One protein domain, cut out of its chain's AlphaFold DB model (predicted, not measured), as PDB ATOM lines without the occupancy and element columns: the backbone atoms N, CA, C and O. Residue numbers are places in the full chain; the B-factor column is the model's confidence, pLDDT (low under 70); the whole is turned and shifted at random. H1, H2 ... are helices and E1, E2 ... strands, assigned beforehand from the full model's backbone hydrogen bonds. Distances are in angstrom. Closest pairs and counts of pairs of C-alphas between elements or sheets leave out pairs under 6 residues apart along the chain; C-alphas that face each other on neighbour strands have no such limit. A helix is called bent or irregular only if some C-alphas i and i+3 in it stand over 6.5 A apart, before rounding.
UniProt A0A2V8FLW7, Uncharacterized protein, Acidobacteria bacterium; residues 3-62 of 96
ATOM      1  N   PHE A   3      25.806 -27.508  44.926       78.62
ATOM      2  CA  PHE A   3      27.126 -27.031  45.321       78.62
ATOM      3  C   PHE A   3      27.350 -25.621  44.783       78.62
ATOM      4  O   PHE A   3      26.837 -25.265  43.727       78.62
ATOM      5  N   LEU A   4      28.140 -24.826  45.497       80.25
ATOM      6  CA  LEU A   4      28.588 -23.526  45.013       80.25
ATOM      7  C   LEU A   4      29.900 -23.706  44.250       80.25
ATOM      8  O   LEU A   4      30.904 -24.118  44.831       80.25
ATOM      9  N   THR A   5      29.888 -23.377  42.962       80.06
ATOM     10  CA  THR A   5      31.064 -23.428  42.090       80.06
ATOM     11  C   THR A   5      31.481 -22.012  41.736       80.06
ATOM     12  O   THR A   5      30.644 -21.163  41.439       80.06
ATOM     13  N   LYS A   6      32.785 -21.740  41.741       82.31
ATOM     14  CA  LYS A   6      33.308 -20.475  41.225       82.31
ATOM     15  C   LYS A   6      33.471 -20.585  39.710       82.31
ATOM     16  O   LYS A   6      34.314 -21.347  39.247       82.31
ATOM     17  N   ASP A   7      32.700 -19.814  38.954       80.38
ATOM     18  CA  ASP A   7      32.942 -19.614  37.529       80.38
ATOM     19  C   ASP A   7      34.191 -18.738  37.374       80.38
ATOM     20  O   ASP A   7      34.200 -17.550  37.700       80.38
ATOM     21  N   THR A   8      35.281 -19.336  36.901       79.88
ATOM     22  CA  THR A   8      36.564 -18.650  36.713       79.88
ATOM     23  C   THR A   8      36.559 -17.690  35.528       79.88
ATOM     24  O   THR A   8      37.422 -16.820  35.470       79.88
ATOM     25  N   ARG A   9      35.599 -17.815  34.603       76.94
ATOM     26  CA  ARG A   9      35.473 -16.945  33.429       76.94
ATOM     27  C   ARG A   9      34.776 -15.632  33.768       76.94
ATOM     28  O   ARG A   9      35.168 -14.588  33.264       76.94
ATOM     29  N   THR A  10      33.755 -15.678  34.622       81.25
ATOM     30  CA  THR A  10      33.001 -14.481  35.044       81.25
ATOM     31  C   THR A  10      33.368 -13.998  36.448       81.25
ATOM     32  O   THR A  10      32.934 -12.927  36.868       81.25
ATOM     33  N   GLY A  11      34.154 -14.781  37.192       85.75
ATOM     34  CA  GLY A  11      34.542 -14.509  38.575       85.75
ATOM     35  C   GLY A  11      33.415 -14.699  39.596       85.75
ATOM     36  O   GLY A  11      33.633 -14.452  40.782       85.75
ATOM     37  N   ARG A  12      32.223 -15.129  39.164       86.06
ATOM     38  CA  ARG A  12      31.029 -15.248  40.008       86.06
ATOM     39  C   ARG A  12      30.914 -16.635  40.623       86.06
ATOM     40  O   ARG A  12      31.321 -17.632  40.035       86.06
ATOM     41  N   THR A  13      30.309 -16.705  41.802       87.19
ATOM     42  CA  THR A  13      29.898 -17.979  42.396       87.19
ATOM     43  C   THR A  13      28.508 -18.329  41.883       87.19
ATOM     44  O   THR A  13      27.588 -17.524  42.007       87.19
ATOM     45  N   VAL A  14      28.360 -19.517  41.305       85.44
ATOM     46  CA  VAL A  14      27.107 -20.027  40.743       85.44
ATOM     47  C   VAL A  14      26.709 -21.325  41.437       85.44
ATOM     48  O   VAL A  14      27.561 -22.128  41.825       85.44
ATOM     49  N   GLU A  15      25.408 -21.539  41.604       89.25
ATOM     50  CA  GLU A  15      24.886 -22.801  42.120       89.25
ATOM     51  C   GLU A  15      24.909 -23.855  41.006       89.25
ATOM     52  O   GLU A  15      24.420 -23.633  39.900       89.25
ATOM     53  N   THR A  16      25.523 -25.003  41.277       83.88
ATOM     54  CA  THR A  16      25.649 -26.117  40.335       83.88
ATOM     55  C   THR A  16      25.078 -27.377  40.961       83.88
ATOM     56  O   THR A  16      25.359 -27.706  42.116       83.88
ATOM     57  N   THR A  17      24.282 -28.110  40.189       88.75
ATOM     58  CA  THR A  17      23.749 -29.397  40.626       88.75
ATOM     59  C   THR A  17      24.615 -30.518  40.073       88.75
ATOM     60  O   THR A  17      24.762 -30.643  38.862       88.75
ATOM     61  N   TYR A  18      25.147 -31.356  40.963       80.75
ATOM     62  CA  TYR A  18      25.889 -32.563  40.601       80.75
ATOM     63  C   TYR A  18      25.221 -33.814  41.167       80.75
ATOM     64  O   TYR A  18      24.671 -33.815  42.279       80.75
ATOM     65  N   THR A  19      25.307 -34.908  40.412       83.94
ATOM     66  CA  THR A  19      25.149 -36.250  40.976       83.94
ATOM     67  C   THR A  19      26.399 -36.595  41.801       83.94
ATOM     68  O   THR A  19      27.476 -36.063  41.518       83.94
ATOM     69  N   PRO A  20      26.307 -37.472  42.818       77.75
ATOM     70  CA  PRO A  20      27.472 -37.853  43.625       77.75
ATOM     71  C   PRO A  20      28.643 -38.384  42.785       77.75
ATOM     72  O   PRO A  20      29.789 -38.018  43.023       77.75
ATOM     73  N   ALA A  21      28.352 -39.186  41.757       76.56
ATOM     74  CA  ALA A  21      29.364 -39.723  40.850       76.56
ATOM     75  C   ALA A  21      30.057 -38.625  40.026       76.56
ATOM     76  O   ALA A  21      31.282 -38.598  39.949       76.56
ATOM     77  N   ALA A  22      29.291 -37.684  39.462       78.81
ATOM     78  CA  ALA A  22      29.853 -36.578  38.687       78.81
ATOM     79  C   ALA A  22      30.712 -35.644  39.557       78.81
ATOM     80  O   ALA A  22      31.763 -35.185  39.120       78.81
ATOM     81  N   PHE A  23      30.309 -35.431  40.814       79.94
ATOM     82  CA  PHE A  23      31.106 -34.686  41.785       79.94
ATOM     83  C   PHE A  23      32.454 -35.369  42.067       79.94
ATOM     84  O   PHE A  23      33.499 -34.721  42.036       79.94
ATOM     85  N   LEU A  24      32.458 -36.686  42.297       78.12
ATOM     86  CA  LEU A  24      33.696 -37.437  42.523       78.12
ATOM     87  C   LEU A  24      34.608 -37.452  41.289       78.12
ATOM     88  O   LEU A  24      35.821 -37.355  41.449       78.12
ATOM     89  N   ALA A  25      34.044 -37.502  40.078       80.19
ATOM     90  CA  ALA A  25      34.817 -37.428  38.839       80.19
ATOM     91  C   ALA A  25      35.583 -36.098  38.723       80.19
ATOM     92  O   ALA A  25      36.787 -36.111  38.501       80.19
ATOM     93  N   THR A  26      34.931 -34.960  38.997       74.56
ATOM     94  CA  THR A  26      35.617 -33.650  39.045       74.56
ATOM     95  C   THR A  26      36.675 -33.555  40.144       74.56
ATOM     96  O   THR A  26      37.608 -32.762  40.061       74.56
ATOM     97  N   LEU A  27      36.533 -34.361  41.195       70.88
ATOM     98  CA  LEU A  27      37.468 -34.411  42.306       70.88
ATOM     99  C   LEU A  27      38.730 -35.219  41.962       70.88
ATOM    100  O   LEU A  27      39.823 -34.889  42.425       70.88
ATOM    101  N   ALA A  28      38.565 -36.273  41.159       69.81
ATOM    102  CA  ALA A  28      39.626 -37.187  40.756       69.81
ATOM    103  C   ALA A  28      40.731 -36.474  39.964       69.81
ATOM    104  O   ALA A  28      41.903 -36.724  40.228       69.81
ATOM    105  N   ASP A  29      40.380 -35.501  39.114       66.12
ATOM    106  CA  ASP A  29      41.343 -34.678  38.356       66.12
ATOM    107  C   ASP A  29      42.324 -33.907  39.254       66.12
ATOM    108  O   ASP A  29      43.419 -33.521  38.838       66.12
ATOM    109  N   HIS A  30      41.948 -33.666  40.512       63.03
ATOM    110  CA  HIS A  30      42.789 -32.977  41.482       63.03
ATOM    111  C   HIS A  30      43.598 -33.922  42.382       63.03
ATOM    112  O   HIS A  30      44.437 -33.445  43.155       63.03
ATOM    113  N   VAL A  31      43.386 -35.238  42.294       61.44
ATOM    114  CA  VAL A  31      44.181 -36.257  42.990       61.44
ATOM    115  C   VAL A  31      45.302 -36.696  42.042       61.44
ATOM    116  O   VAL A  31      45.047 -37.480  41.135       61.44
ATOM    117  N   PRO A  32      46.542 -36.186  42.189       57.59
ATOM    118  CA  PRO A  32      47.606 -36.533  41.260       57.59
ATOM    119  C   PRO A  32      47.892 -38.037  41.292       57.59
ATOM    120  O   PRO A  32      48.108 -38.618  42.361       57.59
ATOM    121  N   ASP A  33      47.942 -38.634  40.104       56.66
ATOM    122  CA  ASP A  33      48.380 -40.005  39.880       56.66
ATOM    123  C   ASP A  33      49.873 -40.107  40.228       56.66
ATOM    124  O   ASP A  33      50.730 -39.630  39.494       56.66
ATOM    125  N   ARG A  34      50.161 -40.637  41.423       43.88
ATOM    126  CA  ARG A  34      51.488 -40.999  41.960       43.88
ATOM    127  C   ARG A  34      52.586 -39.909  41.982       43.88
ATOM    128  O   ARG A  34      53.038 -39.362  40.988       43.88
ATOM    129  N   TYR A  35      53.146 -39.698  43.179       43.09
ATOM    130  CA  TYR A  35      54.460 -39.065  43.405       43.09
ATOM    131  C   TYR A  35      54.678 -37.630  42.881       43.09
ATOM    132  O   TYR A  35      55.808 -37.227  42.615       43.09
ATOM    133  N   ARG A  36      53.646 -36.780  42.854       49.94
ATOM    134  CA  ARG A  36      53.855 -35.320  42.868       49.94
ATOM    135  C   ARG A  36      53.584 -34.787  44.268       49.94
ATOM    136  O   ARG A  36      52.497 -34.963  44.804       49.94
ATOM    137  N   HIS A  37      54.590 -34.147  44.865       50.78
ATOM    138  CA  HIS A  37      54.684 -33.755  46.280       50.78
ATOM    139  C   HIS A  37      53.637 -32.758  46.809       50.78
ATOM    140  O   HIS A  37      53.848 -32.149  47.851       50.78
ATOM    141  N   THR A  38      52.483 -32.593  46.171       50.69
ATOM    142  CA  THR A  38      51.376 -31.831  46.750       50.69
ATOM    143  C   THR A  38      50.051 -32.486  46.384       50.69
ATOM    144  O   THR A  38      49.469 -32.214  45.338       50.69
ATOM    145  N   ILE A  39      49.525 -33.330  47.278       55.69
ATOM    146  CA  ILE A  39      48.074 -33.529  47.327       55.69
ATOM    147  C   ILE A  39      47.503 -32.137  47.591       55.69
ATOM    148  O   ILE A  39      47.677 -31.590  48.683       55.69
ATOM    149  N   ARG A  40      46.891 -31.515  46.579       58.06
ATOM    150  CA  ARG A  40      46.132 -30.287  46.799       58.06
ATOM    151  C   ARG A  40      44.943 -30.695  47.652       58.06
ATOM    152  O   ARG A  40      44.062 -31.413  47.214       58.06
ATOM    153  N   TYR A  41      44.979 -30.325  48.919       63.47
ATOM    154  CA  TYR A  41      43.965 -30.695  49.888       63.47
ATOM    155  C   TYR A  41      42.693 -29.863  49.636       63.47
ATOM    156  O   TYR A  41      42.588 -28.731  50.109       63.47
ATOM    157  N   PHE A  42      41.740 -30.396  48.870       64.00
ATOM    158  CA  PHE A  42      40.433 -29.776  48.611       64.00
ATOM    159  C   PHE A  42      39.309 -30.541  49.319       64.00
ATOM    160  O   PHE A  42      39.435 -31.726  49.641       64.00
ATOM    161  N   GLY A  43      38.190 -29.854  49.562       74.31
ATOM    162  CA  GLY A  43      36.981 -30.460  50.121       74.31
ATOM    163  C   GLY A  43      37.246 -31.235  51.424       74.31
ATOM    164  O   GLY A  43      37.942 -30.715  52.298       74.31
ATOM    165  N   PRO A  44      36.757 -32.483  51.559       68.69
ATOM    166  CA  PRO A  44      36.989 -33.331  52.733       68.69
ATOM    167  C   PRO A  44      38.460 -33.669  53.012       68.69
ATOM    168  O   PRO A  44      38.764 -34.261  54.040       68.69
ATOM    169  N   LEU A  45      39.394 -33.333  52.127       67.81
ATOM    170  CA  LEU A  45      40.820 -33.547  52.360       67.81
ATOM    171  C   LEU A  45      41.539 -32.254  52.769       67.81
ATOM    172  O   LEU A  45      42.694 -32.332  53.173       67.81
ATOM    173  N   ALA A  46      40.873 -31.089  52.731       77.62
ATOM    174  CA  ALA A  46      41.445 -29.787  53.095       77.62
ATOM    175  C   ALA A  46      42.041 -29.791  54.519       77.62
ATOM    176  O   ALA A  46      41.399 -30.314  55.428       77.62
ATOM    177  N   PRO A  47      43.211 -29.168  54.789       72.56
ATOM    178  CA  PRO A  47      43.928 -29.352  56.058       72.56
ATOM    179  C   PRO A  47      43.102 -28.944  57.282       72.56
ATOM    180  O   PRO A  47      43.227 -29.547  58.343       72.56
ATOM    181  N   ARG A  48      42.220 -27.951  57.107       77.12
ATOM    182  CA  ARG A  48      41.318 -27.439  58.145       77.12
ATOM    183  C   ARG A  48      40.231 -28.427  58.568       77.12
ATOM    184  O   ARG A  48      39.821 -28.391  59.719       77.12
ATOM    185  N   VAL A  49      39.762 -29.278  57.659       77.50
ATOM    186  CA  VAL A  49      38.660 -30.226  57.925       77.50
ATOM    187  C   VAL A  49      39.120 -31.675  57.920       77.50
ATOM    188  O   VAL A  49      38.416 -32.524  58.451       77.50
ATOM    189  N   LYS A  50      40.327 -31.955  57.411       74.00
ATOM    190  CA  LYS A  50      40.915 -33.292  57.295       74.00
ATOM    191  C   LYS A  50      40.822 -34.071  58.604       74.00
ATOM    192  O   LYS A  50      40.453 -35.230  58.576       74.00
ATOM    193  N   GLY A  51      41.094 -33.456  59.756       73.19
ATOM    194  CA  GLY A  51      40.985 -34.150  61.049       73.19
ATOM    195  C   GLY A  51      39.582 -34.690  61.367       73.19
ATOM    196  O   GLY A  51      39.472 -35.673  62.088       73.19
ATOM    197  N   LEU A  52      38.533 -34.079  60.811       79.12
ATOM    198  CA  LEU A  52      37.130 -34.451  61.017       79.12
ATOM    199  C   LEU A  52      36.639 -35.451  59.966       79.12
ATOM    200  O   LEU A  52      35.850 -36.341  60.261       79.12
ATOM    201  N   THR A  53      37.091 -35.296  58.726       77.06
ATOM    202  CA  THR A  53      36.572 -36.029  57.564       77.06
ATOM    203  C   THR A  53      37.428 -37.223  57.166       77.06
ATOM    204  O   THR A  53      36.936 -38.120  56.490       77.06
ATOM    205  N   HIS A  54      38.697 -37.268  57.573       72.38
ATOM    206  CA  HIS A  54      39.636 -38.316  57.179       72.38
ATOM    207  C   HIS A  54      39.166 -39.704  57.615       72.38
ATOM    208  O   HIS A  54      39.147 -40.609  56.792       72.38
ATOM    209  N   ASP A  55      38.704 -39.864  58.855       73.81
ATOM    210  CA  ASP A  55      38.212 -41.161  59.337       73.81
ATOM    211  C   ASP A  55      36.993 -41.640  58.524       73.81
ATOM    212  O   ASP A  55      36.910 -42.816  58.173       73.81
ATOM    213  N   ALA A  56      36.102 -40.723  58.127       77.88
ATOM    214  CA  ALA A  56      34.961 -41.035  57.264       77.88
ATOM    215  C   ALA A  56      35.387 -41.405  55.833       77.88
ATOM    216  O   ALA A  56      34.865 -42.361  55.264       77.88
ATOM    217  N   VAL A  57      36.359 -40.691  55.253       75.62
ATOM    218  CA  VAL A  57      36.905 -41.005  53.922       75.62
ATOM    219  C   VAL A  57      37.555 -42.389  53.915       75.62
ATOM    220  O   VAL A  57      37.288 -43.181  53.017       75.62
ATOM    221  N   PHE A  58      38.363 -42.713  54.926       74.25
ATOM    222  CA  PHE A  58      39.003 -44.024  55.044       74.25
ATOM    223  C   PHE A  58      37.973 -45.148  55.239       74.25
ATOM    224  O   PHE A  58      38.064 -46.174  54.565       74.25
ATOM    225  N   ALA A  59      36.940 -44.926  56.058       76.00
ATOM    226  CA  ALA A  59      35.842 -45.878  56.220       76.00
ATOM    227  C   ALA A  59      35.089 -46.144  54.901       76.00
ATOM    228  O   ALA A  59      34.820 -47.299  54.579       76.00
ATOM    229  N   LEU A  60      34.805 -45.101  54.110       75.81
ATOM    230  CA  LEU A  60      34.179 -45.236  52.785       75.81
ATOM    231  C   LEU A  60      35.057 -46.002  51.787       75.81
ATOM    232  O   LEU A  60      34.537 -46.705  50.927       75.81
ATOM    233  N   LEU A  61      36.380 -45.890  51.912       77.31
ATOM    234  CA  LEU A  61      37.346 -46.635  51.101       77.31
ATOM    235  C   LEU A  61      37.559 -48.080  51.591       77.31
ATOM    236  O   LEU A  61      38.404 -48.787  51.046       77.31
ATOM    237  N   GLY A  62      36.843 -48.523  52.632       75.31
ATOM    238  CA  GLY A  62      37.045 -49.835  53.255       75.31
ATOM    239  C   GLY A  62      38.389 -49.963  53.983       75.31
ATOM    240  O   GLY A  62      38.810 -51.062  54.341       75.31
TER     241      GLY A  62
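Overview. This is residues 3 to 62 of the 96 residues of an uncharacterized protein of Acidobacteria bacterium (UniProt A0A2V8FLW7). An open, loosely built chain has a two-stranded hairpin, E1 and E2, at one end and the helix H2 at the other, with the short helix H1 following the hairpin closely along the chain. Between H1 and H2 runs a long loop, residues 29 to 46, of which residues 33 to 38 stick out free. The printed part has 60 residues, with two named strands and then two named helices, in the order E1, E2, H1, H2. The sheet, E1 - E2, is antiparallel, and the class is mixed, helices and strands. The whole is loose, with a radius of gyration of the C-alphas of 13.5 A and spans of 37 by 25 by 22 A.

Along the chain. E1 is residues 3 to 6, 9.9 A long, and begins at C-alpha 3 (27.126, -27.031, 45.321). E2 is residues 13 to 17, 13.1 A long. H1 is residues 20 to 28, 12.5 A long. H2 is residues 47 to 60, 18.9 A long, and ends at C-alpha 60 (34.179, -45.236, 52.785). H2 is irregular: C-alphas 48 and 51 are 7.3 A apart.

Arrangement. E1 and E2 form a hairpin, antiparallel at 140 degrees between their directions. The C-alphas of Lys 6 and Thr 13, which face each other, are 4.4 A apart. N 5 and O 14 are within hydrogen-bond range at 2.9 A, as are N 14 and O 5 at 2.8 A. H1 is apart from E1. H2 is apart from E1, E2 and H1. Every O i to N i+4 pair in H1 is within hydrogen-bond range, against 6 of 10 in H2.

Size, cuts and confidence. The C-alphas farthest apart in the domain, those of Thr 10 and Gly 62, are 40.0 A apart. The printed part has no cut. The link from E2 to H1 is tight, that from E1 to E2 is short, and that from H1 to H2 is long, with 18 residues. The mean pLDDT of the printed part is 73.0, and it is under 70 at residues 28 to 42 and 44 to 45.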